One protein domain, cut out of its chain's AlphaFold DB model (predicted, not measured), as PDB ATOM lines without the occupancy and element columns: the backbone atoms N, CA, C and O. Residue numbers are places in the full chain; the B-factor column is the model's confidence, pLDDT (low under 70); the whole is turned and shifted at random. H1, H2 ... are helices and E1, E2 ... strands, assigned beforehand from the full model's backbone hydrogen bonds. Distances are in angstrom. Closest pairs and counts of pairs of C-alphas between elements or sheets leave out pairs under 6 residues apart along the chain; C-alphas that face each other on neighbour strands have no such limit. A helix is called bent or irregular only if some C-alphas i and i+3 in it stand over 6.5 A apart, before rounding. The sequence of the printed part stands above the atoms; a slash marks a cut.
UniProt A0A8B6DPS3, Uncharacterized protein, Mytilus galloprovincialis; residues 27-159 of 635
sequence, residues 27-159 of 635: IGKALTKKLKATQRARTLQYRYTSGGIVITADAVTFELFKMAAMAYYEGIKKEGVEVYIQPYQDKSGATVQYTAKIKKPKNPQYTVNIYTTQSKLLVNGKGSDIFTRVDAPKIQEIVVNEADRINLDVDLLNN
ATOM      1  N   ILE A  27     199.485 205.373 144.816       60.84
ATOM      2  CA  ILE A  27     200.308 206.495 145.311       60.84
ATOM      3  C   ILE A  27     200.794 207.377 144.152       60.84
ATOM      4  O   ILE A  27     200.609 208.593 144.190       60.84
ATOM      5  N   GLY A  28     201.258 206.785 143.046       63.12
ATOM      6  CA  GLY A  28     201.620 207.538 141.836       63.12
ATOM      7  C   GLY A  28     200.466 208.374 141.255       63.12
ATOM      8  O   GLY A  28     200.679 209.496 140.794       63.12
ATOM      9  N   LYS A  29     199.211 207.901 141.343       66.94
ATOM     10  CA  LYS A  29     198.022 208.672 140.917       66.94
ATOM     11  C   LYS A  29     197.692 209.804 141.895       66.94
ATOM     12  O   LYS A  29     197.232 210.858 141.456       66.94
ATOM     13  N   ALA A  30     197.912 209.600 143.194       62.94
ATOM     14  CA  ALA A  30     197.725 210.623 144.220       62.94
ATOM     15  C   ALA A  30     198.786 211.731 144.102       62.94
ATOM     16  O   ALA A  30     198.426 212.903 144.016       62.94
ATOM     17  N   LEU A  31     200.067 211.372 143.982       65.75
ATOM     18  CA  LEU A  31     201.166 212.314 143.746       65.75
ATOM     19  C   LEU A  31     201.007 213.061 142.420       65.75
ATOM     20  O   LEU A  31     201.106 214.282 142.409       65.75
ATOM     21  N   THR A  32     200.631 212.380 141.329       73.25
ATOM     22  CA  THR A  32     200.318 213.051 140.051       73.25
ATOM     23  C   THR A  32     199.196 214.085 140.208       73.25
ATOM     24  O   THR A  32     199.231 215.122 139.553       73.25
ATOM     25  N   LYS A  33     198.200 213.848 141.076       70.50
ATOM     26  CA  LYS A  33     197.150 214.839 141.382       70.50
ATOM     27  C   LYS A  33     197.647 215.981 142.274       70.50
ATOM     28  O   LYS A  33     197.251 217.112 142.014       70.50
ATOM     29  N   LYS A  34     198.490 215.701 143.279       63.59
ATOM     30  CA  LYS A  34     199.130 216.714 144.142       63.59
ATOM     31  C   LYS A  34     200.009 217.648 143.287       63.59
ATOM     32  O   LYS A  34     199.753 218.846 143.255       63.59
ATOM     33  N   LEU A  35     200.908 217.089 142.472       71.12
ATOM     34  CA  LEU A  35     201.773 217.819 141.534       71.12
ATOM     35  C   LEU A  35     200.971 218.607 140.475       71.12
ATOM     36  O   LEU A  35     201.201 219.791 140.261       71.12
ATOM     37  N   LYS A  36     199.933 218.007 139.868       69.88
ATOM     38  CA  LYS A  36     199.018 218.721 138.946       69.88
ATOM     39  C   LYS A  36     198.056 219.699 139.634       69.88
ATOM     40  O   LYS A  36     197.209 220.277 138.946       69.88
ATOM     41  N   ALA A  37     198.129 219.864 140.953       60.47
ATOM     42  CA  ALA A  37     197.538 220.995 141.657       60.47
ATOM     43  C   ALA A  37     198.600 222.083 141.861       60.47
ATOM     44  O   ALA A  37     198.394 223.192 141.385       60.47
ATOM     45  N   THR A  38     199.746 221.748 142.460       61.28
ATOM     46  CA  THR A  38     200.842 222.689 142.773       61.28
ATOM     47  C   THR A  38     201.465 223.359 141.536       61.28
ATOM     48  O   THR A  38     201.925 224.492 141.627       61.28
ATOM     49  N   GLN A  39     201.416 222.710 140.367       62.09
ATOM     50  CA  GLN A  39     201.854 223.261 139.071       62.09
ATOM     51  C   GLN A  39     200.825 224.169 138.370       62.09
ATOM     52  O   GLN A  39     201.094 224.682 137.282       62.09
ATOM     53  N   ARG A  40     199.615 224.354 138.913       59.97
ATOM     54  CA  ARG A  40     198.653 225.305 138.331       59.97
ATOM     55  C   ARG A  40     199.080 226.726 138.684       59.97
ATOM     56  O   ARG A  40     199.566 226.978 139.780       59.97
ATOM     57  N   ALA A  41     198.834 227.671 137.777       50.62
ATOM     58  CA  ALA A  41     199.001 229.086 138.089       50.62
ATOM     59  C   ALA A  41     198.185 229.446 139.343       50.62
ATOM     60  O   ALA A  41     196.999 229.104 139.395       50.62
ATOM     61  N   ARG A  42     198.803 230.168 140.294       62.56
ATOM     62  CA  ARG A  42     198.265 230.572 141.619       62.56
ATOM     63  C   ARG A  42     197.116 231.602 141.528       62.56
ATOM     64  O   ARG A  42     197.063 232.594 142.249       62.56
ATOM     65  N   THR A  43     196.216 231.411 140.571       65.94
ATOM     66  CA  THR A  43     195.137 232.327 140.200       65.94
ATOM     67  C   THR A  43     193.856 231.952 140.937       65.94
ATOM     68  O   THR A  43     193.229 230.930 140.659       65.94
ATOM     69  N   LEU A  44     193.442 232.807 141.873       77.81
ATOM     70  CA  LEU A  44     192.116 232.743 142.487       77.81
ATOM     71  C   LEU A  44     191.058 233.005 141.405       77.81
ATOM     72  O   LEU A  44     190.924 234.123 140.907       77.81
ATOM     73  N   GLN A  45     190.303 231.975 141.022       86.88
ATOM     74  CA  GLN A  45     189.234 232.093 140.034       86.88
ATOM     75  C   GLN A  45     187.925 232.480 140.724       86.88
ATOM     76  O   GLN A  45     187.347 231.689 141.473       86.88
ATOM     77  N   TYR A  46     187.447 233.694 140.446       91.44
ATOM     78  CA  TYR A  46     186.179 234.222 140.950       91.44
ATOM     79  C   TYR A  46     185.056 233.952 139.943       91.44
ATOM     80  O   TYR A  46     185.019 234.533 138.859       91.44
ATOM     81  N   ARG A  47     184.106 233.090 140.311       92.62
ATOM     82  CA  ARG A  47     182.912 232.774 139.522       92.62
ATOM     83  C   ARG A  47     181.663 233.304 140.219       92.62
ATOM     84  O   ARG A  47     181.172 232.723 141.186       92.62
ATOM     85  N   TYR A  48     181.122 234.392 139.688       92.75
ATOM     86  CA  TYR A  48     179.841 234.950 140.114       92.75
ATOM     87  C   TYR A  48     178.687 234.022 139.699       92.75
ATOM     88  O   TYR A  48     178.663 233.494 138.586       92.75
ATOM     89  N   THR A  49     177.737 233.799 140.607       92.38
ATOM     90  CA  THR A  49     176.555 232.945 140.414       92.38
ATOM     91  C   THR A  49     175.321 233.600 141.038       92.38
ATOM     92  O   THR A  49     175.444 234.496 141.872       92.38
ATOM     93  N   SER A  50     174.121 233.120 140.705       87.31
ATOM     94  CA  SER A  50     172.872 233.575 141.339       87.31
ATOM     95  C   SER A  50     172.807 233.312 142.852       87.31
ATOM     96  O   SER A  50     172.047 233.982 143.546       87.31
ATOM     97  N   GLY A  51     173.602 232.370 143.374       87.81
ATOM     98  CA  GLY A  51     173.719 232.089 144.809       87.81
ATOM     99  C   GLY A  51     174.816 232.879 145.534       87.81
ATOM    100  O   GLY A  51     174.965 232.710 146.743       87.81
ATOM    101  N   GLY A  52     175.590 233.709 144.827       93.44
ATOM    102  CA  GLY A  52     176.757 234.419 145.360       93.44
ATOM    103  C   GLY A  52     178.051 234.125 144.591       93.44
ATOM    104  O   GLY A  52     178.025 233.700 143.433       93.44
ATOM    105  N   ILE A  53     179.197 234.362 145.223       95.75
ATOM    106  CA  ILE A  53     180.526 234.251 144.606       95.75
ATOM    107  C   ILE A  53     181.150 232.905 144.979       95.75
ATOM    108  O   ILE A  53     181.372 232.621 146.154       95.75
ATOM    109  N   VAL A  54     181.462 232.083 143.979       94.75
ATOM    110  CA  VAL A  54     182.298 230.889 144.143       94.75
ATOM    111  C   VAL A  54     183.743 231.273 143.849       94.75
ATOM    112  O   VAL A  54     184.027 231.849 142.803       94.75
ATOM    113  N   ILE A  55     184.652 230.935 144.755       92.44
ATOM    114  CA  ILE A  55     186.094 231.121 144.601       92.44
ATOM    115  C   ILE A  55     186.725 229.735 144.548       92.44
ATOM    116  O   ILE A  55     186.458 228.901 145.414       92.44
ATOM    117  N   THR A  56     187.546 229.479 143.536       88.19
ATOM    118  CA  THR A  56     188.298 228.227 143.383       88.19
ATOM    119  C   THR A  56     189.752 228.521 143.056       88.19
ATOM    120  O   THR A  56     190.034 229.437 142.286       88.19
ATOM    121  N   ALA A  57     190.662 227.727 143.608       82.75
ATOM    122  CA  ALA A  57     192.094 227.805 143.336       82.75
ATOM    123  C   ALA A  57     192.681 226.393 143.191       82.75
ATOM    124  O   ALA A  57     191.965 225.391 143.278       82.75
ATOM    125  N   ASP A  58     193.990 226.303 142.969       79.62
ATOM    126  CA  ASP A  58     194.732 225.078 143.246       79.62
ATOM    127  C   ASP A  58     194.788 224.772 144.755       79.62
ATOM    128  O   ASP A  58     194.380 225.579 145.588       79.62
ATOM    129  N   ALA A  59     195.294 223.591 145.113       71.44
ATOM    130  CA  ALA A  59     195.311 223.138 146.497       71.44
ATOM    131  C   ALA A  59     196.209 223.986 147.417       71.44
ATOM    132  O   ALA A  59     195.819 224.234 148.550       71.44
ATOM    133  N   VAL A  60     197.371 224.460 146.955       73.00
ATOM    134  CA  VAL A  60     198.325 225.198 147.806       73.00
ATOM    135  C   VAL A  60     197.850 226.630 148.009       73.00
ATOM    136  O   VAL A  60     197.735 227.085 149.147       73.00
ATOM    137  N   THR A  61     197.477 227.316 146.925       79.25
ATOM    138  CA  THR A  61     196.894 228.662 147.001       79.25
ATOM    139  C   THR A  61     195.596 228.648 147.808       79.25
ATOM    140  O   THR A  61     195.340 229.585 148.562       79.25
ATOM    141  N   PHE A  62     194.784 227.586 147.712       85.94
ATOM    142  CA  PHE A  62     193.584 227.452 148.537       85.94
ATOM    143  C   PHE A  62     193.893 227.261 150.023       85.94
ATOM    144  O   PHE A  62     193.261 227.920 150.843       85.94
ATOM    145  N   GLU A  63     194.844 226.399 150.392       80.94
ATOM    146  CA  GLU A  63     195.198 226.183 151.800       80.94
ATOM    147  C   GLU A  63     195.783 227.451 152.442       80.94
ATOM    148  O   GLU A  63     195.368 227.826 153.541       80.94
ATOM    149  N   LEU A  64     196.654 228.175 151.727       82.50
ATOM    150  CA  LEU A  64     197.155 229.486 152.157       82.50
ATOM    151  C   LEU A  64     196.010 230.504 152.305       82.50
ATOM    152  O   LEU A  64     195.876 231.135 153.354       82.50
ATOM    153  N   PHE A  65     195.132 230.619 151.302       87.62
ATOM    154  CA  PHE A  65     193.984 231.534 151.344       87.62
ATOM    155  C   PHE A  65     192.975 231.162 152.443       87.62
ATOM    156  O   PHE A  65     192.385 232.051 153.054       87.62
ATOM    157  N   LYS A  66     192.799 229.870 152.751       89.50
ATOM    158  CA  LYS A  66     191.990 229.378 153.877       89.50
ATOM    159  C   LYS A  66     192.566 229.844 155.210       89.50
ATOM    160  O   LYS A  66     191.824 230.405 156.012       89.50
ATOM    161  N   MET A  67     193.861 229.628 155.447       84.94
ATOM    162  CA  MET A  67     194.515 230.038 156.695       84.94
ATOM    163  C   MET A  67     194.471 231.561 156.867       84.94
ATOM    164  O   MET A  67     194.053 232.045 157.918       84.94
ATOM    165  N   ALA A  68     194.782 232.314 155.809       89.44
ATOM    166  CA  ALA A  68     194.687 233.770 155.802       89.44
ATOM    167  C   ALA A  68     193.250 234.278 156.027       89.44
ATOM    168  O   ALA A  68     193.052 235.238 156.768       89.44
ATOM    169  N   ALA A  69     192.234 233.629 155.442       91.56
ATOM    170  CA  ALA A  69     190.832 233.989 155.653       91.56
ATOM    171  C   ALA A  69     190.384 233.737 157.099       91.56
ATOM    172  O   ALA A  69     189.705 234.584 157.676       91.56
ATOM    173  N   MET A  70     190.778 232.612 157.702       88.75
ATOM    174  CA  MET A  70     190.490 232.317 159.110       88.75
ATOM    175  C   MET A  70     191.159 233.347 160.030       88.75
ATOM    176  O   MET A  70     190.464 234.001 160.804       88.75
ATOM    177  N   ALA A  71     192.464 233.590 159.867       86.31
ATOM    178  CA  ALA A  71     193.207 234.581 160.651       86.31
ATOM    179  C   ALA A  71     192.642 236.008 160.498       86.31
ATOM    180  O   ALA A  71     192.522 236.743 161.479       86.31
ATOM    181  N   TYR A  72     192.228 236.391 159.285       91.56
ATOM    182  CA  TYR A  72     191.535 237.654 159.028       91.56
ATOM    183  C   TYR A  72     190.210 237.744 159.800       91.56
ATOM    184  O   TYR A  72     189.968 238.728 160.499       91.56
ATOM    185  N   TYR A  73     189.366 236.711 159.721       90.69
ATOM    186  CA  TYR A  73     188.054 236.698 160.370       90.69
ATOM    187  C   TYR A  73     188.111 236.589 161.900       90.69
ATOM    188  O   TYR A  73     187.256 237.164 162.569       90.69
ATOM    189  N   GLU A  74     189.134 235.943 162.458       86.50
ATOM    190  CA  GLU A  74     189.420 235.923 163.901       86.50
ATOM    191  C   GLU A  74     190.029 237.254 164.393       86.50
ATOM    192  O   GLU A  74     189.790 237.681 165.527       86.50
ATOM    193  N   GLY A  75     190.773 237.949 163.524       83.44
ATOM    194  CA  GLY A  75     191.357 239.267 163.783       83.44
ATOM    195  C   GLY A  75     190.373 240.444 163.697       83.44
ATOM    196  O   GLY A  75     190.641 241.510 164.264       83.44
ATOM    197  N   ILE A  76     189.218 240.290 163.036       83.69
ATOM    198  CA  ILE A  76     188.187 241.339 162.964       83.69
ATOM    199  C   ILE A  76     187.490 241.498 164.325       83.69
ATOM    200  O   ILE A  76     186.483 240.868 164.632       83.69
ATOM    201  N   LYS A  77     188.011 242.436 165.121       68.00
ATOM    202  CA  LYS A  77     187.363 242.986 166.329       68.00
ATOM    203  C   LYS A  77     186.929 244.451 166.159       68.00
ATOM    204  O   LYS A  77     186.620 245.125 167.138       68.00
ATOM    205  N   LYS A  78     186.953 244.980 164.927       60.09
ATOM    206  CA  LYS A  78     186.705 246.403 164.640       60.09
ATOM    207  C   LYS A  78     185.213 246.731 164.492       60.09
ATOM    208  O   LYS A  78     184.498 246.079 163.738       60.09
ATOM    209  N   GLU A  79     184.805 247.801 165.177       58.44
ATOM    210  CA  GLU A  79     183.682 248.696 164.842       58.44
ATOM    211  C   GLU A  79     182.407 248.019 164.308       58.44
ATOM    212  O   GLU A  79     181.951 248.262 163.190       58.44
ATOM    213  N   GLY A  80     181.794 247.172 165.139       69.12
ATOM    214  CA  GLY A  80     180.462 246.633 164.855       69.12
ATOM    215  C   GLY A  80     180.406 245.665 163.669       69.12
ATOM    216  O   GLY A  80     179.362 245.555 163.027       69.12
ATOM    217  N   VAL A  81     181.496 244.959 163.366       79.12
ATOM    218  CA  VAL A  81     181.431 243.737 162.557       79.12
ATOM    219  C   VAL A  81     181.430 242.537 163.499       79.12
ATOM    220  O   VAL A  81     182.447 242.228 164.112       79.12
ATOM    221  N   GLU A  82     180.288 241.861 163.622       83.12
ATOM    222  CA  GLU A  82     180.225 240.580 164.327       83.12
ATOM    223  C   GLU A  82     180.588 239.465 163.343       83.12
ATOM    224  O   GLU A  82     179.899 239.275 162.334       83.12
ATOM    225  N   VAL A  83     181.639 238.708 163.649       87.88
ATOM    226  CA  VAL A  83     182.038 237.533 162.870       87.88
ATOM    227  C   VAL A  83     181.840 236.283 163.718       87.88
ATOM    228  O   VAL A  83     182.437 236.140 164.780       87.88
ATOM    229  N   TYR A  84     180.995 235.366 163.246       88.44
ATOM    230  CA  TYR A  84     180.773 234.072 163.897       88.44
ATOM    231  C   TYR A  84     181.308 232.959 163.010       88.44
ATOM    232  O   TYR A  84     180.706 232.666 161.976       88.44
ATOM    233  N   ILE A  85     182.413 232.337 163.416       91.44
ATOM    234  CA  ILE A  85     182.979 231.168 162.742       91.44
ATOM    235  C   ILE A  85     182.394 229.909 163.383       91.44
ATOM    236  O   ILE A  85     182.522 229.695 164.586       91.44
ATOM    237  N   GLN A  86     181.740 229.075 162.577       93.38
ATOM    238  CA  GLN A  86     181.143 227.815 163.015       93.38
ATOM    239  C   GLN A  86     181.687 226.654 162.163       93.38
ATOM    240  O   GLN A  86     181.486 226.674 160.943       93.38
ATOM    241  N   PRO A  87     182.353 225.643 162.754       94.12
ATOM    242  CA  PRO A  87     182.680 224.416 162.039       94.12
ATOM    243  C   PRO A  87     181.395 223.631 161.742       94.12
ATOM    244  O   PRO A  87     180.467 223.595 162.550       94.12
ATOM    245  N   TYR A  88     181.353 222.993 160.579       93.75
ATOM    246  CA  TYR A  88     180.332 222.027 160.199       93.75
ATOM    247  C   TYR A  88     181.004 220.667 160.012       93.75
ATOM    248  O   TYR A  88     181.920 220.518 159.196       93.75
ATOM    249  N   GLN A  89     180.559 219.697 160.807       92.50
ATOM    250  CA  GLN A  89     181.062 218.329 160.808       92.50
ATOM    251  C   GLN A  89     180.138 217.414 160.003       92.50
ATOM    252  O   GLN A  89     178.928 217.639 159.938       92.50
ATOM    253  N   ASP A  90     180.712 216.387 159.383       87.25
ATOM    254  CA  ASP A  90     179.951 215.329 158.725       87.25
ATOM    255  C   ASP A  90     179.502 214.227 159.709       87.25
ATOM    256  O   ASP A  90     179.662 214.332 160.926       87.25
ATOM    257  N   LYS A  91     178.935 213.138 159.173       87.12
ATOM    258  CA  LYS A  91     178.458 211.986 159.960       87.12
ATOM    259  C   LYS A  91     179.566 211.226 160.709       87.12
ATOM    260  O   LYS A  91     179.233 210.414 161.565       87.12
ATOM    261  N   SER A  92     180.840 211.453 160.385       81.75
ATOM    262  CA  SER A  92     182.001 210.875 161.076       81.75
ATOM    263  C   SER A  92     182.587 211.798 162.154       81.75
ATOM    264  O   SER A  92     183.492 211.395 162.879       81.75
ATOM    265  N   GLY A  93     182.084 213.034 162.271       81.50
ATOM    266  CA  GLY A  93     182.650 214.074 163.136       81.50
ATOM    267  C   GLY A  93     183.789 214.873 162.488       81.50
ATOM    268  O   GLY A  93     184.306 215.806 163.103       81.50
ATOM    269  N   ALA A  94     184.171 214.568 161.243       69.56
ATOM    270  CA  ALA A  94     185.203 215.308 160.525       69.56
ATOM    271  C   ALA A  94     184.688 216.691 160.088       69.56
ATOM    272  O   ALA A  94     183.612 216.811 159.501       69.56
ATOM    273  N   THR A  95     185.453 217.756 160.351       82.19
ATOM    274  CA  THR A  95     185.084 219.129 159.958       82.19
ATOM    275  C   THR A  95     185.267 219.323 158.453       82.19
ATOM    276  O   THR A  95     186.380 219.570 157.984       82.19
ATOM    277  N   VAL A  96     184.172 219.241 157.691       87.44
ATOM    278  CA  VAL A  96     184.165 219.351 156.217       87.44
ATOM    279  C   VAL A  96     184.020 220.791 155.699       87.44
ATOM    280  O   VAL A  96     184.268 221.062 154.520       87.44
ATOM    281  N   GLN A  97     183.618 221.729 156.563       93.56
ATOM    282  CA  GLN A  97     183.444 223.146 156.230       93.56
ATOM    283  C   GLN A  97     183.616 224.038 157.472       93.56
ATOM    284  O   GLN A  97     183.128 223.704 158.549       93.56
ATOM    285  N   TYR A  98     184.211 225.222 157.309       93.81
ATOM    286  CA  TYR A  98     184.080 226.346 158.245       93.81
ATOM    287  C   TYR A  98     183.112 227.385 157.678       93.81
ATOM    288  O   TYR A  98     183.114 227.670 156.482       93.81
ATOM    289  N   THR A  99     182.265 227.953 158.534       95.38
ATOM    290  CA  THR A  99     181.208 228.892 158.138       95.38
ATOM    291  C   THR A  99     181.370 230.193 158.910       95.38
ATOM    292  O   THR A  99     180.934 230.275 160.056       95.38
ATOM    293  N   ALA A 100     181.984 231.208 158.299       93.81
ATOM    294  CA  ALA A 100     182.088 232.545 158.882       93.81
ATOM    295  C   ALA A 100     180.864 233.382 158.480       93.81
ATOM    296  O   ALA A 100     180.632 233.635 157.299       93.81
ATOM    297  N   LYS A 101     180.052 233.808 159.450       92.94
ATOM    298  CA  LYS A 101     178.862 234.653 159.241       92.94
ATOM    299  C   LYS A 101     179.211 236.097 159.604       92.94
ATOM    300  O   LYS A 101     179.464 236.368 160.776       92.94
ATOM    301  N   ILE A 102     179.210 237.001 158.621       91.69
ATOM    302  CA  ILE A 102     179.585 238.413 158.779       91.69
ATOM    303  C   ILE A 102     178.306 239.250 158.934       91.69
ATOM    304  O   ILE A 102     177.547 239.454 157.975       91.69
ATOM    305  N   LYS A 103     178.062 239.762 160.146       87.25
ATOM    306  CA  LYS A 103     176.967 240.701 160.430       87.25
ATOM    307  C   LYS A 103     177.493 242.109 160.697       87.25
ATOM    308  O   LYS A 103     178.559 242.289 161.275       87.25
ATOM    309  N   LYS A 104     176.676 243.109 160.361       81.75
ATOM    310  CA  LYS A 104     176.746 244.461 160.933       81.75
ATOM    311  C   LYS A 104     175.437 244.740 161.688       81.75
ATOM    312  O   LYS A 104     174.402 244.226 161.259       81.75
ATOM    313  N   PRO A 105     175.417 245.570 162.748       69.19
ATOM    314  CA  PRO A 105     174.277 245.712 163.668       69.19
ATOM    315  C   PRO A 105     172.976 246.234 163.037       69.19
ATOM    316  O   PRO A 105     171.940 246.236 163.692       69.19
ATOM    317  N   LYS A 106     173.003 246.678 161.772       69.38
ATOM    318  CA  LYS A 106     171.812 247.093 161.012       69.38
ATOM    319  C   LYS A 106     171.502 246.219 159.787       69.38
ATOM    320  O   LYS A 106     170.456 246.420 159.187       69.38
ATOM    321  N   ASN A 107     172.378 245.284 159.392       62.28
ATOM    322  CA  ASN A 107     172.149 244.345 158.282       62.28
ATOM    323  C   ASN A 107     173.145 243.158 158.311       62.28
ATOM    324  O   ASN A 107     174.357 243.390 158.367       62.28
ATOM    325  N   PRO A 108     172.692 241.894 158.172       61.22
ATOM    326  CA  PRO A 108     173.581 240.776 157.849       61.22
ATOM    327  C   PRO A 108     174.088 240.926 156.405       61.22
ATOM    328  O   PRO A 108     173.284 241.117 155.491       61.22
ATOM    329  N   GLN A 109     175.405 240.861 156.182       83.69
ATOM    330  CA  GLN A 109     175.973 241.151 154.859       83.69
ATOM    331  C   GLN A 109     176.145 239.875 154.023       83.69
ATOM    332  O   GLN A 109     175.553 239.760 152.948       83.69
ATOM    333  N   TYR A 110     176.920 238.907 154.513       93.88
ATOM    334  CA  TYR A 110     177.186 237.643 153.821       93.88
ATOM    335  C   TYR A 110     177.704 236.566 154.781       93.88
ATOM    336  O   TYR A 110     178.069 236.827 155.927       93.88
ATOM    337  N   THR A 111     177.708 235.331 154.295       94.88
ATOM    338  CA  THR A 111     178.358 234.174 154.907       94.88
ATOM    339  C   THR A 111     179.452 233.678 153.966       94.88
ATOM    340  O   THR A 111     179.272 233.670 152.750       94.88
ATOM    341  N   VAL A 112     180.588 233.284 154.532       96.44
ATOM    342  CA  VAL A 112     181.731 232.693 153.836       96.44
ATOM    343  C   VAL A 112     181.811 231.226 154.247       96.44
ATOM    344  O   VAL A 112     182.043 230.903 155.411       96.44
ATOM    345  N   ASN A 113     181.576 230.338 153.287       96.50
ATOM    346  CA  ASN A 113     181.574 228.891 153.462       96.50
ATOM    347  C   ASN A 113     182.891 228.360 152.891       96.50
ATOM    348  O   ASN A 113     183.091 228.361 151.674       96.50
ATOM    349  N   ILE A 114     183.803 227.970 153.773       95.25
ATOM    350  CA  ILE A 114     185.165 227.541 153.463       95.25
ATOM    351  C   ILE A 114     185.189 226.016 153.544       95.25
ATOM    352  O   ILE A 114     185.154 225.457 154.640       95.25
ATOM    353  N   TYR A 115     185.195 225.328 152.404       91.62
ATOM    354  CA  TYR A 115     185.210 223.864 152.378       91.62
ATOM    355  C   TYR A 115     186.618 223.352 152.702       91.62
ATOM    356  O   TYR A 115     187.597 223.888 152.198       91.62
ATOM    357  N   THR A 116     186.744 222.323 153.540       83.31
ATOM    358  CA  THR A 116     188.052 221.708 153.857       83.31
ATOM    359  C   THR A 116     188.372 220.543 152.920       83.31
ATOM    360  O   THR A 116     189.534 220.266 152.650       83.31
ATOM    361  N   THR A 117     187.341 219.891 152.376       80.00
ATOM    362  CA  THR A 117     187.440 218.729 151.475       80.00
ATOM    363  C   THR A 117     187.481 219.099 149.986       80.00
ATOM    364  O   THR A 117     187.572 218.220 149.128       80.00
ATOM    365  N   GLN A 118     187.396 220.390 149.651       82.81
ATOM    366  CA  GLN A 118     187.413 220.914 148.281       82.81
ATOM    367  C   GLN A 118     188.188 222.234 148.249       82.81
ATOM    368  O   GLN A 118     187.971 223.072 149.117       82.81
ATOM    369  N   SER A 119     189.006 222.468 147.215       85.25
ATOM    370  CA  SER A 119     189.742 223.732 146.995       85.25
ATOM    371  C   SER A 119     188.819 224.867 146.515       85.25
ATOM    372  O   SER A 119     188.947 225.395 145.406       85.25
ATOM    373  N   LYS A 120     187.802 225.165 147.328       91.12
ATOM    374  CA  LYS A 120     186.633 225.976 146.997       91.12
ATOM    375  C   LYS A 120     186.131 226.732 148.226       91.12
ATOM    376  O   LYS A 120     186.043 226.189 149.323       91.12
ATOM    377  N   LEU A 121     185.687 227.961 148.005       94.56
ATOM    378  CA  LEU A 121     185.002 228.797 148.984       94.56
ATOM    379  C   LEU A 121     183.746 229.400 148.330       94.56
ATOM    380  O   LEU A 121     183.751 229.723 147.143       94.56
ATOM    381  N   LEU A 122     182.644 229.502 149.075       96.25
ATOM    382  CA  LEU A 122     181.377 230.087 148.616       96.25
ATOM    383  C   LEU A 122     180.983 231.263 149.515       96.25
ATOM    384  O   LEU A 122     180.691 231.066 150.693       96.25
ATOM    385  N   VAL A 123     180.925 232.467 148.948       96.81
ATOM    386  CA  VAL A 123     180.424 233.678 149.611       96.81
ATOM    387  C   VAL A 123     178.982 233.921 149.182       96.81
ATOM    388  O   VAL A 123     178.735 234.193 148.008       96.81
ATOM    389  N   ASN A 124     178.025 233.857 150.105       95.44
ATOM    390  CA  ASN A 124     176.602 234.048 149.813       95.44
ATOM    391  C   ASN A 124     175.933 235.067 150.751       95.44
ATOM    392  O   ASN A 124     176.184 235.093 151.953       95.44
ATOM    393  N   GLY A 125     175.059 235.920 150.208       92.50
ATOM    394  CA  GLY A 125     174.307 236.922 150.974       92.50
ATOM    395  C   GLY A 125     174.105 238.242 150.230       92.50
ATOM    396  O   GLY A 125     174.616 238.433 149.131       92.50
ATOM    397  N   LYS A 126     173.344 239.162 150.837       87.69
ATOM    398  CA  LYS A 126     172.894 240.418 150.204       87.69
ATOM    399  C   LYS A 126     174.002 241.450 149.941       87.69
ATOM    400  O   LYS A 126     173.744 242.412 149.231       87.69
ATOM    401  N   GLY A 127     175.195 241.270 150.508       86.38
ATOM    402  CA  GLY A 127     176.362 242.133 150.299       86.38
ATOM    403  C   GLY A 127     177.628 241.359 149.938       86.38
ATOM    404  O   GLY A 127     178.709 241.738 150.375       86.38
ATOM    405  N   SER A 128     177.522 240.236 149.215       91.25
ATOM    406  CA  SER A 128     178.691 239.413 148.859       91.25
ATOM    407  C   SER A 128     179.717 240.124 147.960       91.25
ATOM    408  O   SER A 128     180.853 239.671 147.885       91.25
ATOM    409  N   ASP A 129     179.368 241.250 147.323       88.94
ATOM    410  CA  ASP A 129     180.312 242.140 146.622       88.94
ATOM    411  C   ASP A 129     181.332 242.797 147.572       88.94
ATOM    412  O   ASP A 129     182.455 243.116 147.184       88.94
ATOM    413  N   ILE A 130     180.954 242.985 148.839       89.56
ATOM    414  CA  ILE A 130     181.814 243.595 149.854       89.56
ATOM    415  C   ILE A 130     182.980 242.657 150.173       89.56
ATOM    416  O   ILE A 130     184.086 243.138 150.403       89.56
ATOM    417  N   PHE A 131     182.782 241.334 150.091       92.50
ATOM    418  CA  PHE A 131     183.879 240.379 150.218       92.50
ATOM    419  C   PHE A 131     184.962 240.641 149.164       92.50
ATOM    420  O   PHE A 131     186.119 240.842 149.518       92.50
ATOM    421  N   THR A 132     184.608 240.699 147.872       90.62
ATOM    422  CA  THR A 132     185.602 240.901 146.800       90.62
ATOM    423  C   THR A 132     186.231 242.290 146.815       90.62
ATOM    424  O   THR A 132     187.363 242.436 146.365       90.62
ATOM    425  N   ARG A 133     185.540 243.301 147.357       90.94
ATOM    426  CA  ARG A 133     186.024 244.690 147.419       90.94
ATOM    427  C   ARG A 133     186.810 245.055 148.682       90.94
ATOM    428  O   ARG A 133     187.552 246.030 148.642       90.94
ATOM    429  N   VAL A 134     186.607 244.358 149.805       90.44
ATOM    430  CA  VAL A 134     187.090 244.797 151.135       90.44
ATOM    431  C   VAL A 134     187.821 243.706 151.915       90.44
ATOM    432  O   VAL A 134     188.753 244.031 152.654       90.44
ATOM    433  N   ASP A 135     187.417 242.445 151.772       92.25
ATOM    434  CA  ASP A 135     187.996 241.328 152.527       92.25
ATOM    435  C   ASP A 135     189.043 240.584 151.701       92.25
ATOM    436  O   ASP A 135     190.175 240.424 152.148       92.25
ATOM    437  N   ALA A 136     188.706 240.194 150.468       92.12
ATOM    438  CA  ALA A 136     189.599 239.455 149.582       92.12
ATOM    439  C   ALA A 136     190.976 240.124 149.386       92.12
ATOM    440  O   ALA A 136     191.960 239.391 149.460       92.12
ATOM    441  N   PRO A 137     191.099 241.464 149.225       92.12
ATOM    442  CA  PRO A 137     192.408 242.111 149.116       92.12
ATOM    443  C   PRO A 137     193.252 241.999 150.392       92.12
ATOM    444  O   PRO A 137     194.456 241.801 150.308       92.12
ATOM    445  N   LYS A 138     192.634 242.057 151.580       92.81
ATOM    446  CA  LYS A 138     193.344 241.938 152.869       92.81
ATOM    447  C   LYS A 138     193.694 240.491 153.204       92.81
ATOM    448  O   LYS A 138     194.726 240.220 153.802       92.81
ATOM    449  N   ILE A 139     192.849 239.547 152.794       92.75
ATOM    450  CA  ILE A 139     193.169 238.119 152.863       92.75
ATOM    451  C   ILE A 139     194.356 237.826 151.930       92.75
ATOM    452  O   ILE A 139     195.269 237.115 152.330       92.75
ATOM    453  N   GLN A 140     194.401 238.420 150.731       88.44
ATOM    454  CA  GLN A 140     195.562 238.339 149.832       88.44
ATOM    455  C   GLN A 140     196.815 239.002 150.427       88.44
ATOM    456  O   GLN A 140     197.887 238.415 150.350       88.44
ATOM    457  N   GLU A 141     196.686 240.164 151.070       88.31
ATOM    458  CA  GLU A 141     197.772 240.832 151.805       88.31
ATOM    459  C   GLU A 141     198.355 239.923 152.905       88.31
ATOM    460  O   GLU A 141     199.570 239.782 153.008       88.31
ATOM    461  N   ILE A 142     197.505 239.224 153.667       86.38
ATOM    462  CA  ILE A 142     197.938 238.218 154.651       86.38
ATOM    463  C   ILE A 142     198.596 237.007 153.965       86.38
ATOM    464  O   ILE A 142     199.613 236.530 154.459       86.38
ATOM    465  N   VAL A 143     198.080 236.528 152.823       83.31
ATOM    466  CA  VAL A 143     198.726 235.440 152.054       83.31
ATOM    467  C   VAL A 143     200.128 235.835 151.587       83.31
ATOM    468  O   VAL A 143     201.021 235.002 151.667       83.31
ATOM    469  N   VAL A 144     200.342 237.071 151.124       79.44
ATOM    470  CA  VAL A 144     201.679 237.557 150.731       79.44
ATOM    471  C   VAL A 144     202.586 237.650 151.960       79.44
ATOM    472  O   VAL A 144     203.603 236.965 152.021       79.44
ATOM    473  N   ASN A 145     202.165 238.396 152.985       76.12
ATOM    474  CA  ASN A 145     202.967 238.635 154.189       76.12
ATOM    475  C   ASN A 145     203.326 237.349 154.959       76.12
ATOM    476  O   ASN A 145     204.374 237.303 155.602       76.12
ATOM    477  N   GLU A 146     202.481 236.312 154.923       69.06
ATOM    478  CA  GLU A 146     202.786 235.009 155.530       69.06
ATOM    479  C   GLU A 146     203.462 234.020 154.567       69.06
ATOM    480  O   GLU A 146     204.131 233.112 155.049       69.06
ATOM    481  N   ALA A 147     203.391 234.192 153.242       61.09
ATOM    482  CA  ALA A 147     204.237 233.438 152.306       61.09
ATOM    483  C   ALA A 147     205.710 233.887 152.364       61.09
ATOM    484  O   ALA A 147     206.607 233.072 152.156       61.09
ATOM    485  N   ASP A 148     205.966 235.148 152.724       55.75
ATOM    486  CA  ASP A 148     207.320 235.659 152.984       55.75
ATOM    487  C   ASP A 148     207.888 235.181 154.343       55.75
ATOM    488  O   ASP A 148     209.098 235.220 154.572       55.75
ATOM    489  N   ARG A 149     207.026 234.718 155.265       53.44
ATOM    490  CA  ARG A 149     207.396 234.220 156.610       53.44
ATOM    491  C   ARG A 149     207.479 232.701 156.666       53.44
ATOM    492  O   ARG A 149     208.485 232.133 157.093       53.44
ATOM    493  N   ILE A 150     206.411 232.038 156.236       53.56
ATOM    494  CA  ILE A 150     206.386 230.609 155.960       53.56
ATOM    495  C   ILE A 150     207.090 230.454 154.615       53.56
ATOM    496  O   ILE A 150     206.431 230.465 153.582       53.56
ATOM    497  N   ASN A 151     208.424 230.348 154.653       51.47
ATOM    498  CA  ASN A 151     209.326 230.253 153.498       51.47
ATOM    499  C   ASN A 151     209.100 228.944 152.707       51.47
ATOM    500  O   ASN A 151     209.907 228.013 152.717       51.47
ATOM    501  N   LEU A 152     207.912 228.845 152.112       55.69
ATOM    502  CA  LEU A 152     207.327 227.670 151.496       55.69
ATOM    503  C   LEU A 152     207.615 227.738 150.003       55.69
ATOM    504  O   LEU A 152     206.748 228.079 149.198       55.69
ATOM    505  N   ASP A 153     208.859 227.430 149.653       62.72
ATOM    506  CA  ASP A 153     209.279 227.302 148.267       62.72
ATOM    507  C   ASP A 153     208.408 226.238 147.564       62.72
ATOM    508  O   ASP A 153     208.550 225.025 147.746       62.72
ATOM    509  N   VAL A 154     207.441 226.727 146.782       63.50
ATOM    510  CA  VAL A 154     206.487 225.904 146.029       63.50
ATOM    511  C   VAL A 154     207.204 225.143 144.918       63.50
ATOM    512  O   VAL A 154     206.739 224.076 144.526       63.50
ATOM    513  N   ASP A 155     208.347 225.636 144.444       64.06
ATOM    514  CA  ASP A 155     209.129 224.988 143.400       64.06
ATOM    515  C   ASP A 155     210.026 223.893 143.990       64.06
ATOM    516  O   ASP A 155     210.091 222.799 143.429       64.06
ATOM    517  N   LEU A 156     210.560 224.075 145.203       69.44
ATOM    518  CA  LEU A 156     211.104 222.980 146.018       69.44
ATOM    519  C   LEU A 156     210.042 221.904 146.314       69.44
ATOM    520  O   LEU A 156     210.331 220.715 146.178       69.44
ATOM    521  N   LEU A 157     208.808 222.289 146.662       65.31
ATOM    522  CA  LEU A 157     207.703 221.343 146.876       65.31
ATOM    523  C   LEU A 157     207.302 220.614 145.578       65.31
ATOM    524  O   LEU A 157     207.068 219.403 145.602       65.31
ATOM    525  N   ASN A 158     207.257 221.321 144.443       71.06
ATOM    526  CA  ASN A 158     207.053 220.734 143.116       71.06
ATOM    527  C   ASN A 158     208.146 219.701 142.813       71.06
ATOM    528  O   ASN A 158     207.827 218.567 142.458       71.06
ATOM    529  N   ASN A 159     209.415 220.063 143.014       73.38
ATOM    530  CA  ASN A 159     210.564 219.186 142.799       73.38
ATOM    531  C   ASN A 159     210.490 217.934 143.688       73.38
ATOM    532  O   ASN A 159     210.591 216.825 143.173       73.38
TER     533      ASN A 159
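Overview. This is residues 27 to 159 of the 635 residues of an uncharacterized protein of Mytilus galloprovincialis (UniProt A0A8B6DPS3). One twisted sheet of six strands makes a wall, with two helices, H2 and H3, crossing each other over one face and the other face bare. Two shorter helices, H1 and H4, lie off the sheet, near the beginning of H2; residues 27 to 32 of H1 and the link residues 148 to 153 stick out. The printed part has 133 residues with four named helices and six named strands, in the order H1 E1 E2 H2 E3 E4 E5 E6 H3 H4, and its class is mixed, helices and strands. The sheet runs E1 E2 E6 E5 E4 E3, antiparallel throughout. The whole is compact, with a radius of gyration of the C-alphas of 15.8 A and spans of 52 by 37 by 28 A.

Along the chain. H1, residues 27 to 38, begins at C-alpha 27 at (200.308, 206.495, 145.311) and is 16.4 A long. E1 is residues 45 to 49 and E2 residues 52 to 56. H2, residues 59 to 75, is 24.0 A long and begins at C-alpha 59 at (195.311, 223.138, 146.497). E3, residues 82 to 89, is 22.5 A long; E4, residues 95 to 104, 26.7 A; E5, residues 107 to 115, 25.0 A. E6 is residues 120 to 124. H3, residues 128 to 147, is 26.5 A long, has a kink of 40 degrees near residue 135, and is only just irregular: C-alphas 133 and 136 are 6.7 A apart. H4, residues 154 to 159, ends at C-alpha 159 at (210.564, 219.186, 142.799).

Arrangement. E1 and E2 form a hairpin, with N 47 and O 54 2.8 A apart, within hydrogen-bond range. E2 neighbours E6, with N 55 and O 121 at 2.8 A. E3 E4 E5 E6 are a meander, each strand the antiparallel neighbour of the one before; N 86 and O 99 are at 2.9 A, N 100 and O 112 at 2.9 A, N 113 and O 122 at 2.8 A. H2 and H3 on the same face of the sheet make two layers, helices on one face of a sheet. H2 has a height over the sheet of 9.5 A, H3 of 12.4 A. H3 touches H2 with residues 138 to 143 alone, about perpendicular at 73 degrees; the closest C-alphas, of Ala 68 and Ile 139, are 5.5 A apart. H1 touches H2 with residues 34 to 38 alone, the closest C-alphas being those of Ala 37 and Ala 59, 5.7 A. H1 and H4 only just touch, with 3 pairs of C-alphas within 8 A, the closest those of Leu 35 and Asn 158, 6.2 A. Every O i to N i+4 pair is within hydrogen-bond range in H1, H2 and H4, and 12 of 16 in H3.

Size, cuts and confidence. The C-alphas farthest apart, of Gly 28 and Lys 106, are 53.1 A apart. The printed part has no cut and no long link. The mean pLDDT of the printed part is 81.0; 35 residues are under 70, among them 36 to 43 and 146 to 157.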